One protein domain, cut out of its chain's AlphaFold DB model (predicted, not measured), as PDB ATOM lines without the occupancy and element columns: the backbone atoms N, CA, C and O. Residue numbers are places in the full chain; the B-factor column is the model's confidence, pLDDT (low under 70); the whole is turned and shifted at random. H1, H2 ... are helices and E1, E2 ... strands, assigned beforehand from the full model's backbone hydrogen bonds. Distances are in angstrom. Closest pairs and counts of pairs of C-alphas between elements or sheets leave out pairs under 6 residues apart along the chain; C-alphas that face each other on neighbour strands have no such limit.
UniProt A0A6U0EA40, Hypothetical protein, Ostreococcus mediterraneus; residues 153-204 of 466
ATOM      1  N   VAL A 153      32.558 -81.878  36.506       90.50
ATOM      2  CA  VAL A 153      31.749 -82.086  35.296       90.50
ATOM      3  C   VAL A 153      32.139 -81.055  34.244       90.50
ATOM      4  O   VAL A 153      32.226 -79.871  34.542       90.50
ATOM      5  N   ASN A 154      32.358 -81.488  33.004       91.25
ATOM      6  CA  ASN A 154      32.666 -80.599  31.884       91.25
ATOM      7  C   ASN A 154      31.472 -80.509  30.925       91.25
ATOM      8  O   ASN A 154      30.911 -81.531  30.526       91.25
ATOM      9  N   CYS A 155      31.108 -79.296  30.516       90.75
ATOM     10  CA  CYS A 155      30.180 -79.085  29.418       90.75
ATOM     11  C   CYS A 155      30.889 -79.316  28.079       90.75
ATOM     12  O   CYS A 155      31.685 -78.495  27.636       90.75
ATOM     13  N   LEU A 156      30.532 -80.389  27.374       87.56
ATOM     14  CA  LEU A 156      31.140 -80.726  26.078       87.56
ATOM     15  C   LEU A 156      30.815 -79.731  24.949       87.56
ATOM     16  O   LEU A 156      31.458 -79.772  23.907       87.56
ATOM     17  N   ARG A 157      29.834 -78.835  25.138       84.88
ATOM     18  CA  ARG A 157      29.444 -77.847  24.120       84.88
ATOM     19  C   ARG A 157      30.263 -76.558  24.186       84.88
ATOM     20  O   ARG A 157      30.574 -75.994  23.147       84.88
ATOM     21  N   CYS A 158      30.590 -76.078  25.389       90.31
ATOM     22  CA  CYS A 158      31.317 -74.816  25.584       90.31
ATOM     23  C   CYS A 158      32.619 -74.947  26.389       90.31
ATOM     24  O   CYS A 158      33.277 -73.942  26.636       90.31
ATOM     25  N   GLY A 159      32.973 -76.154  26.840       88.44
ATOM     26  CA  GLY A 159      34.199 -76.432  27.590       88.44
ATOM     27  C   GLY A 159      34.207 -75.937  29.038       88.44
ATOM     28  O   GLY A 159      35.245 -76.002  29.693       88.44
ATOM     29  N   LYS A 160      33.086 -75.420  29.564       89.50
ATOM     30  CA  LYS A 160      33.028 -74.975  30.963       89.50
ATOM     31  C   LYS A 160      33.069 -76.153  31.928       89.50
ATOM     32  O   LYS A 160      32.235 -77.055  31.850       89.50
ATOM     33  N   VAL A 161      33.992 -76.072  32.883       91.75
ATOM     34  CA  VAL A 161      34.176 -77.057  33.948       91.75
ATOM     35  C   VAL A 161      33.485 -76.580  35.225       91.75
ATOM     36  O   VAL A 161      33.698 -75.458  35.679       91.75
ATOM     37  N   TYR A 162      32.666 -77.451  35.804       90.25
ATOM     38  CA  TYR A 162      31.972 -77.273  37.072       90.25
ATOM     39  C   TYR A 162      32.625 -78.175  38.117       90.25
ATOM     40  O   TYR A 162      32.587 -79.401  37.993       90.25
ATOM     41  N   ASP A 163      33.232 -77.569  39.135       89.44
ATOM     42  CA  ASP A 163      33.757 -78.283  40.298       89.44
ATOM     43  C   ASP A 163      32.694 -78.294  41.404       89.44
ATOM     44  O   ASP A 163      32.307 -77.247  41.928       89.44
ATOM     45  N   LEU A 164      32.181 -79.484  41.706       85.69
ATOM     46  CA  LEU A 164      31.135 -79.739  42.700       85.69
ATOM     47  C   LEU A 164      31.725 -80.107  44.066       85.69
ATOM     48  O   LEU A 164      30.988 -80.415  45.002       85.69
ATOM     49  N   ARG A 165      33.058 -80.094  44.196       85.44
ATOM     50  CA  ARG A 165      33.732 -80.270  45.482       85.44
ATOM     51  C   ARG A 165      33.451 -79.050  46.354       85.44
ATOM     52  O   ARG A 165      33.702 -77.918  45.949       85.44
ATOM     53  N   ALA A 166      32.963 -79.285  47.568       78.19
ATOM     54  CA  ALA A 166      32.877 -78.229  48.566       78.19
ATOM     55  C   ALA A 166      34.302 -77.788  48.939       78.19
ATOM     56  O   ALA A 166      35.080 -78.588  49.460       78.19
ATOM     57  N   LYS A 167      34.642 -76.524  48.670       72.06
ATOM     58  CA  LYS A 167      35.815 -75.873  49.266       72.06
ATOM     59  C   LYS A 167      35.315 -75.181  50.533       72.06
ATOM     60  O   LYS A 167      34.354 -74.423  50.472       72.06
ATOM     61  N   ASP A 168      35.865 -75.545  51.689       72.00
ATOM     62  CA  ASP A 168      35.489 -74.987  53.002       72.00
ATOM     63  C   ASP A 168      33.999 -75.143  53.381       72.00
ATOM     64  O   ASP A 168      33.434 -74.344  54.123       72.00
ATOM     65  N   GLY A 169      33.339 -76.187  52.863       72.12
ATOM     66  CA  GLY A 169      31.911 -76.446  53.096       72.12
ATOM     67  C   GLY A 169      30.962 -75.639  52.204       72.12
ATOM     68  O   GLY A 169      29.748 -75.806  52.314       72.12
ATOM     69  N   VAL A 170      31.489 -74.815  51.291       76.69
ATOM     70  CA  VAL A 170      30.704 -73.997  50.359       76.69
ATOM     71  C   VAL A 170      30.961 -74.453  48.922       76.69
ATOM     72  O   VAL A 170      32.097 -74.634  48.480       76.69
ATOM     73  N   ILE A 171      29.881 -74.670  48.173       85.06
ATOM     74  CA  ILE A 171      29.929 -74.981  46.740       85.06
ATOM     75  C   ILE A 171      29.850 -73.665  45.968       85.06
ATOM     76  O   ILE A 171      29.124 -72.752  46.360       85.06
ATOM     77  N   SER A 172      30.594 -73.553  44.864       87.12
ATOM     78  CA  SER A 172      30.556 -72.341  44.041       87.12
ATOM     79  C   SER A 172      29.134 -72.057  43.537       87.12
ATOM     80  O   SER A 172      28.410 -72.963  43.126       87.12
ATOM     81  N   GLN A 173      28.728 -70.786  43.511       87.31
ATOM     82  CA  GLN A 173      27.386 -70.387  43.061       87.31
ATOM     83  C   GLN A 173      27.094 -70.834  41.617       87.31
ATOM     84  O   GLN A 173      25.963 -71.148  41.258       87.31
ATOM     85  N   THR A 174      28.137 -70.926  40.790       89.19
ATOM     86  CA  THR A 174      28.057 -71.430  39.415       89.19
ATOM     87  C   THR A 174      27.800 -72.941  39.356       89.19
ATOM     88  O   THR A 174      27.081 -73.396  38.469       89.19
ATOM     89  N   ALA A 175      28.351 -73.713  40.296       87.62
ATOM     90  CA  ALA A 175      28.064 -75.138  40.456       87.62
ATOM     91  C   ALA A 175      26.667 -75.386  41.046       87.62
ATOM     92  O   ALA A 175      25.977 -76.296  40.595       87.62
ATOM     93  N   LEU A 176      26.215 -74.548  41.986       88.38
ATOM     94  CA  LEU A 176      24.847 -74.613  42.513       88.38
ATOM     95  C   LEU A 176      23.812 -74.349  41.416       88.38
ATOM     96  O   LEU A 176      22.922 -75.168  41.220       88.38
ATOM     97  N   GLY A 177      23.994 -73.300  40.608       88.88
ATOM     98  CA  GLY A 177      23.094 -73.023  39.482       88.88
ATOM     99  C   GLY A 177      23.074 -74.128  38.414       88.88
ATOM    100  O   GLY A 177      22.058 -74.331  37.753       88.88
ATOM    101  N   PHE A 178      24.170 -74.878  38.254       90.56
ATOM    102  CA  PHE A 178      24.216 -76.052  37.376       90.56
ATOM    103  C   PHE A 178      23.382 -77.221  37.928       90.56
ATOM    104  O   PHE A 178      22.665 -77.879  37.174       90.56
ATOM    105  N   LEU A 179      23.461 -77.464  39.236       89.19
ATOM    106  CA  LEU A 179      22.736 -78.529  39.931       89.19
ATOM    107  C   LEU A 179      21.232 -78.232  40.057       89.19
ATOM    108  O   LEU A 179      20.408 -79.090  39.738       89.19
ATOM    109  N   GLU A 180      20.876 -77.002  40.435       89.25
ATOM    110  CA  GLU A 180      19.490 -76.514  40.499       89.25
ATOM    111  C   GLU A 180      18.830 -76.498  39.116       89.25
ATOM    112  O   GLU A 180      17.653 -76.817  38.976       89.25
ATOM    113  N   GLY A 181      19.605 -76.193  38.073       87.31
ATOM    114  CA  GLY A 181      19.157 -76.188  36.685       87.31
ATOM    115  C   GLY A 181      19.067 -77.569  36.030       87.31
ATOM    116  O   GLY A 181      19.054 -77.632  34.803       87.31
ATOM    117  N   SER A 182      19.044 -78.673  36.786       87.38
ATOM    118  CA  SER A 182      19.021 -80.052  36.262       87.38
ATOM    119  C   SER A 182      20.187 -80.364  35.304       87.38
ATOM    120  O   SER A 182      19.997 -80.878  34.207       87.38
ATOM    121  N   ALA A 183      21.422 -80.021  35.681       88.12
ATOM    122  CA  ALA A 183      22.619 -80.141  34.835       88.12
ATOM    123  C   ALA A 183      22.613 -79.238  33.581       88.12
ATOM    124  O   ALA A 183      23.214 -79.557  32.547       88.12
ATOM    125  N   ARG A 184      21.966 -78.071  33.662       91.50
ATOM    126  CA  ARG A 184      22.031 -77.036  32.625       91.50
ATOM    127  C   ARG A 184      23.303 -76.210  32.767       91.50
ATOM    128  O   ARG A 184      23.565 -75.602  33.801       91.50
ATOM    129  N   CYS A 185      24.078 -76.119  31.693       91.62
ATOM    130  CA  CYS A 185      25.243 -75.248  31.648       91.62
ATOM    131  C   CYS A 185      24.822 -73.779  31.818       91.62
ATOM    132  O   CYS A 185      24.125 -73.220  30.977       91.62
ATOM    133  N   THR A 186      25.319 -73.127  32.865       89.81
ATOM    134  CA  THR A 186      25.101 -71.700  33.163       89.81
ATOM    135  C   THR A 186      25.622 -70.737  32.091       89.81
ATOM    136  O   THR A 186      25.265 -69.566  32.107       89.81
ATOM    137  N   PHE A 187      26.469 -71.196  31.164       90.62
ATOM    138  CA  PHE A 187      27.044 -70.346  30.119       90.62
ATOM    139  C   PHE A 187      26.382 -70.495  28.761       90.62
ATOM    140  O   PHE A 187      25.970 -69.503  28.178       90.62
ATOM    141  N   CYS A 188      26.285 -71.722  28.247       90.88
ATOM    142  CA  CYS A 188      25.688 -71.964  26.932       90.88
ATOM    143  C   CYS A 188      24.226 -72.421  27.010       90.88
ATOM    144  O   CYS A 188      23.596 -72.631  25.978       90.88
ATOM    145  N   GLY A 189      23.689 -72.633  28.216       86.75
ATOM    146  CA  GLY A 189      22.309 -73.063  28.431       86.75
ATOM    147  C   GLY A 189      22.004 -74.500  28.002       86.75
ATOM    148  O   GLY A 189      20.857 -74.916  28.141       86.75
ATOM    149  N   ALA A 190      22.988 -75.246  27.488       88.62
ATOM    150  CA  ALA A 190      22.820 -76.630  27.062       88.62
ATOM    151  C   ALA A 190      22.798 -77.586  28.259       88.62
ATOM    152  O   ALA A 190      23.544 -77.399  29.223       88.62
ATOM    153  N   PHE A 191      21.983 -78.632  28.171       90.88
ATOM    154  CA  PHE A 191      21.951 -79.696  29.167       90.88
ATOM    155  C   PHE A 191      23.147 -80.628  28.992       90.88
ATOM    156  O   PHE A 191      23.429 -81.113  27.894       90.88
ATOM    157  N   VAL A 192      23.887 -80.840  30.076       89.44
ATOM    158  CA  VAL A 192      25.065 -81.704  30.103       89.44
ATOM    159  C   VAL A 192      24.630 -83.101  30.527       89.44
ATOM    160  O   VAL A 192      23.942 -83.263  31.529       89.44
ATOM    161  N   ALA A 193      25.052 -84.117  29.773       88.06
ATOM    162  CA  ALA A 193      24.860 -85.505  30.168       88.06
ATOM    163  C   ALA A 193      25.806 -85.847  31.329       88.06
ATOM    164  O   ALA A 193      27.030 -85.795  31.172       88.06
ATOM    165  N   VAL A 194      25.251 -86.207  32.485       88.12
ATOM    166  CA  VAL A 194      26.015 -86.562  33.687       88.12
ATOM    167  C   VAL A 194      25.725 -88.002  34.094       88.12
ATOM    168  O   VAL A 194      24.680 -88.559  33.778       88.12
ATOM    169  N   ILE A 195      26.680 -88.643  34.762       88.00
ATOM    170  CA  ILE A 195      26.522 -89.996  35.294       88.00
ATOM    171  C   ILE A 195      26.180 -89.873  36.778       88.00
ATOM    172  O   ILE A 195      26.941 -89.253  37.526       88.00
ATOM    173  N   LEU A 196      25.051 -90.450  37.183       87.81
ATOM    174  CA  LEU A 196      24.632 -90.508  38.581       87.81
ATOM    175  C   LEU A 196      25.463 -91.533  39.365       87.81
ATOM    176  O   LEU A 196      26.098 -92.399  38.764       87.81
ATOM    177  N   ALA A 197      25.440 -91.465  40.695       83.56
ATOM    178  CA  ALA A 197      26.130 -92.400  41.588       83.56
ATOM    179  C   ALA A 197      25.752 -93.871  41.312       83.56
ATOM    180  O   ALA A 197      26.607 -94.751  41.383       83.56
ATOM    181  N   ASP A 198      24.516 -94.114  40.864       79.12
ATOM    182  CA  ASP A 198      24.007 -95.436  40.466       79.12
ATOM    183  C   ASP A 198      24.523 -95.916  39.091       79.12
ATOM    184  O   ASP A 198      24.144 -96.980  38.602       79.12
ATOM    185  N   GLY A 199      25.344 -95.113  38.407       76.75
ATOM    186  CA  GLY A 199      25.895 -95.405  37.081       76.75
ATOM    187  C   GLY A 199      24.948 -95.121  35.909       76.75
ATOM    188  O   GLY A 199      25.330 -95.314  34.752       76.75
ATOM    189  N   SER A 200      23.729 -94.638  36.170       83.88
ATOM    190  CA  SER A 200      22.788 -94.251  35.114       83.88
ATOM    191  C   SER A 200      23.134 -92.887  34.505       83.88
ATOM    192  O   SER A 200      23.648 -91.993  35.179       83.88
ATOM    193  N   ARG A 201      22.890 -92.739  33.196       84.12
ATOM    194  CA  ARG A 201      23.075 -91.467  32.486       84.12
ATOM    195  C   ARG A 201      21.853 -90.584  32.716       84.12
ATOM    196  O   ARG A 201      20.736 -90.998  32.424       84.12
ATOM    197  N   PHE A 202      22.091 -89.375  33.198       84.75
ATOM    198  CA  PHE A 202      21.105 -88.326  33.401       84.75
ATOM    199  C   PHE A 202      21.343 -87.207  32.388       84.75
ATOM    200  O   PHE A 202      22.467 -86.726  32.240       84.75
ATOM    201  N   VAL A 203      20.290 -86.788  31.696       83.19
ATOM    202  CA  VAL A 203      20.293 -85.612  30.820       83.19
ATOM    203  C   VAL A 203      19.151 -84.725  31.291       83.19
ATOM    204  O   VAL A 203      18.015 -85.187  31.375       83.19
ATOM    205  N   GLY A 204      19.464 -83.480  31.645       72.19
ATOM    206  CA  GLY A 204      18.444 -82.496  31.989       72.19
ATOM    207  C   GLY A 204      17.572 -82.142  30.789       72.19
ATOM    208  O   GLY A 204      18.053 -82.109  29.657       72.19
TER     209      GLY A 204
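Overview. This is residues 153 to 204 of the 466 residues of the protein "Hypothetical protein" of Ostreococcus mediterraneus (UniProt A0A6U0EA40). There is little regular structure: a small body mostly of loops, where one short helix, H1, packs on a short strand, E1, and a small hairpin of E2 and E3 lies away from E1. The printed part has 52 residues, 17 of them in named elements, in the order E1, H1, E2, E3; the class is mixed, and the sheet E2 - E3 is antiparallel. It is compact, with a radius of gyration of the C-alphas of 10.8 A and spans of 29 by 27 by 17 A.

Along the chain. E1 is residues 161 to 163, 6.5 A long, from C-alpha 161 at (34.176, -77.057, 33.948). H1 is residues 173 to 180, 10.3 A. E2 is residues 193 to 195, 7.0 A. E3 is residues 201 to 203, 6.7 A, ending at C-alpha 203 at (20.293, -85.612, 30.820).

Arrangement. E1 pairs with no named strand; residues 153 to 154 pair antiparallel with its residues 161 to 162. The closest C-alphas of E1 and H1, Tyr 162 and Ala 175, are 5.6 A apart. In H1 every O i to N i+4 pair is within hydrogen-bond range. The hairpin E2 and E3 has N 194 and O 202 at 2.8 A. E3 is apart from E1 and H1.

Size, cuts and confidence. The C-alphas farthest apart, Arg 157 and Asp 168, are 29.6 A apart. The printed part has no cut. The link H1 to E2 is long, 12 residues. No printed residue is under 70 in pLDDT.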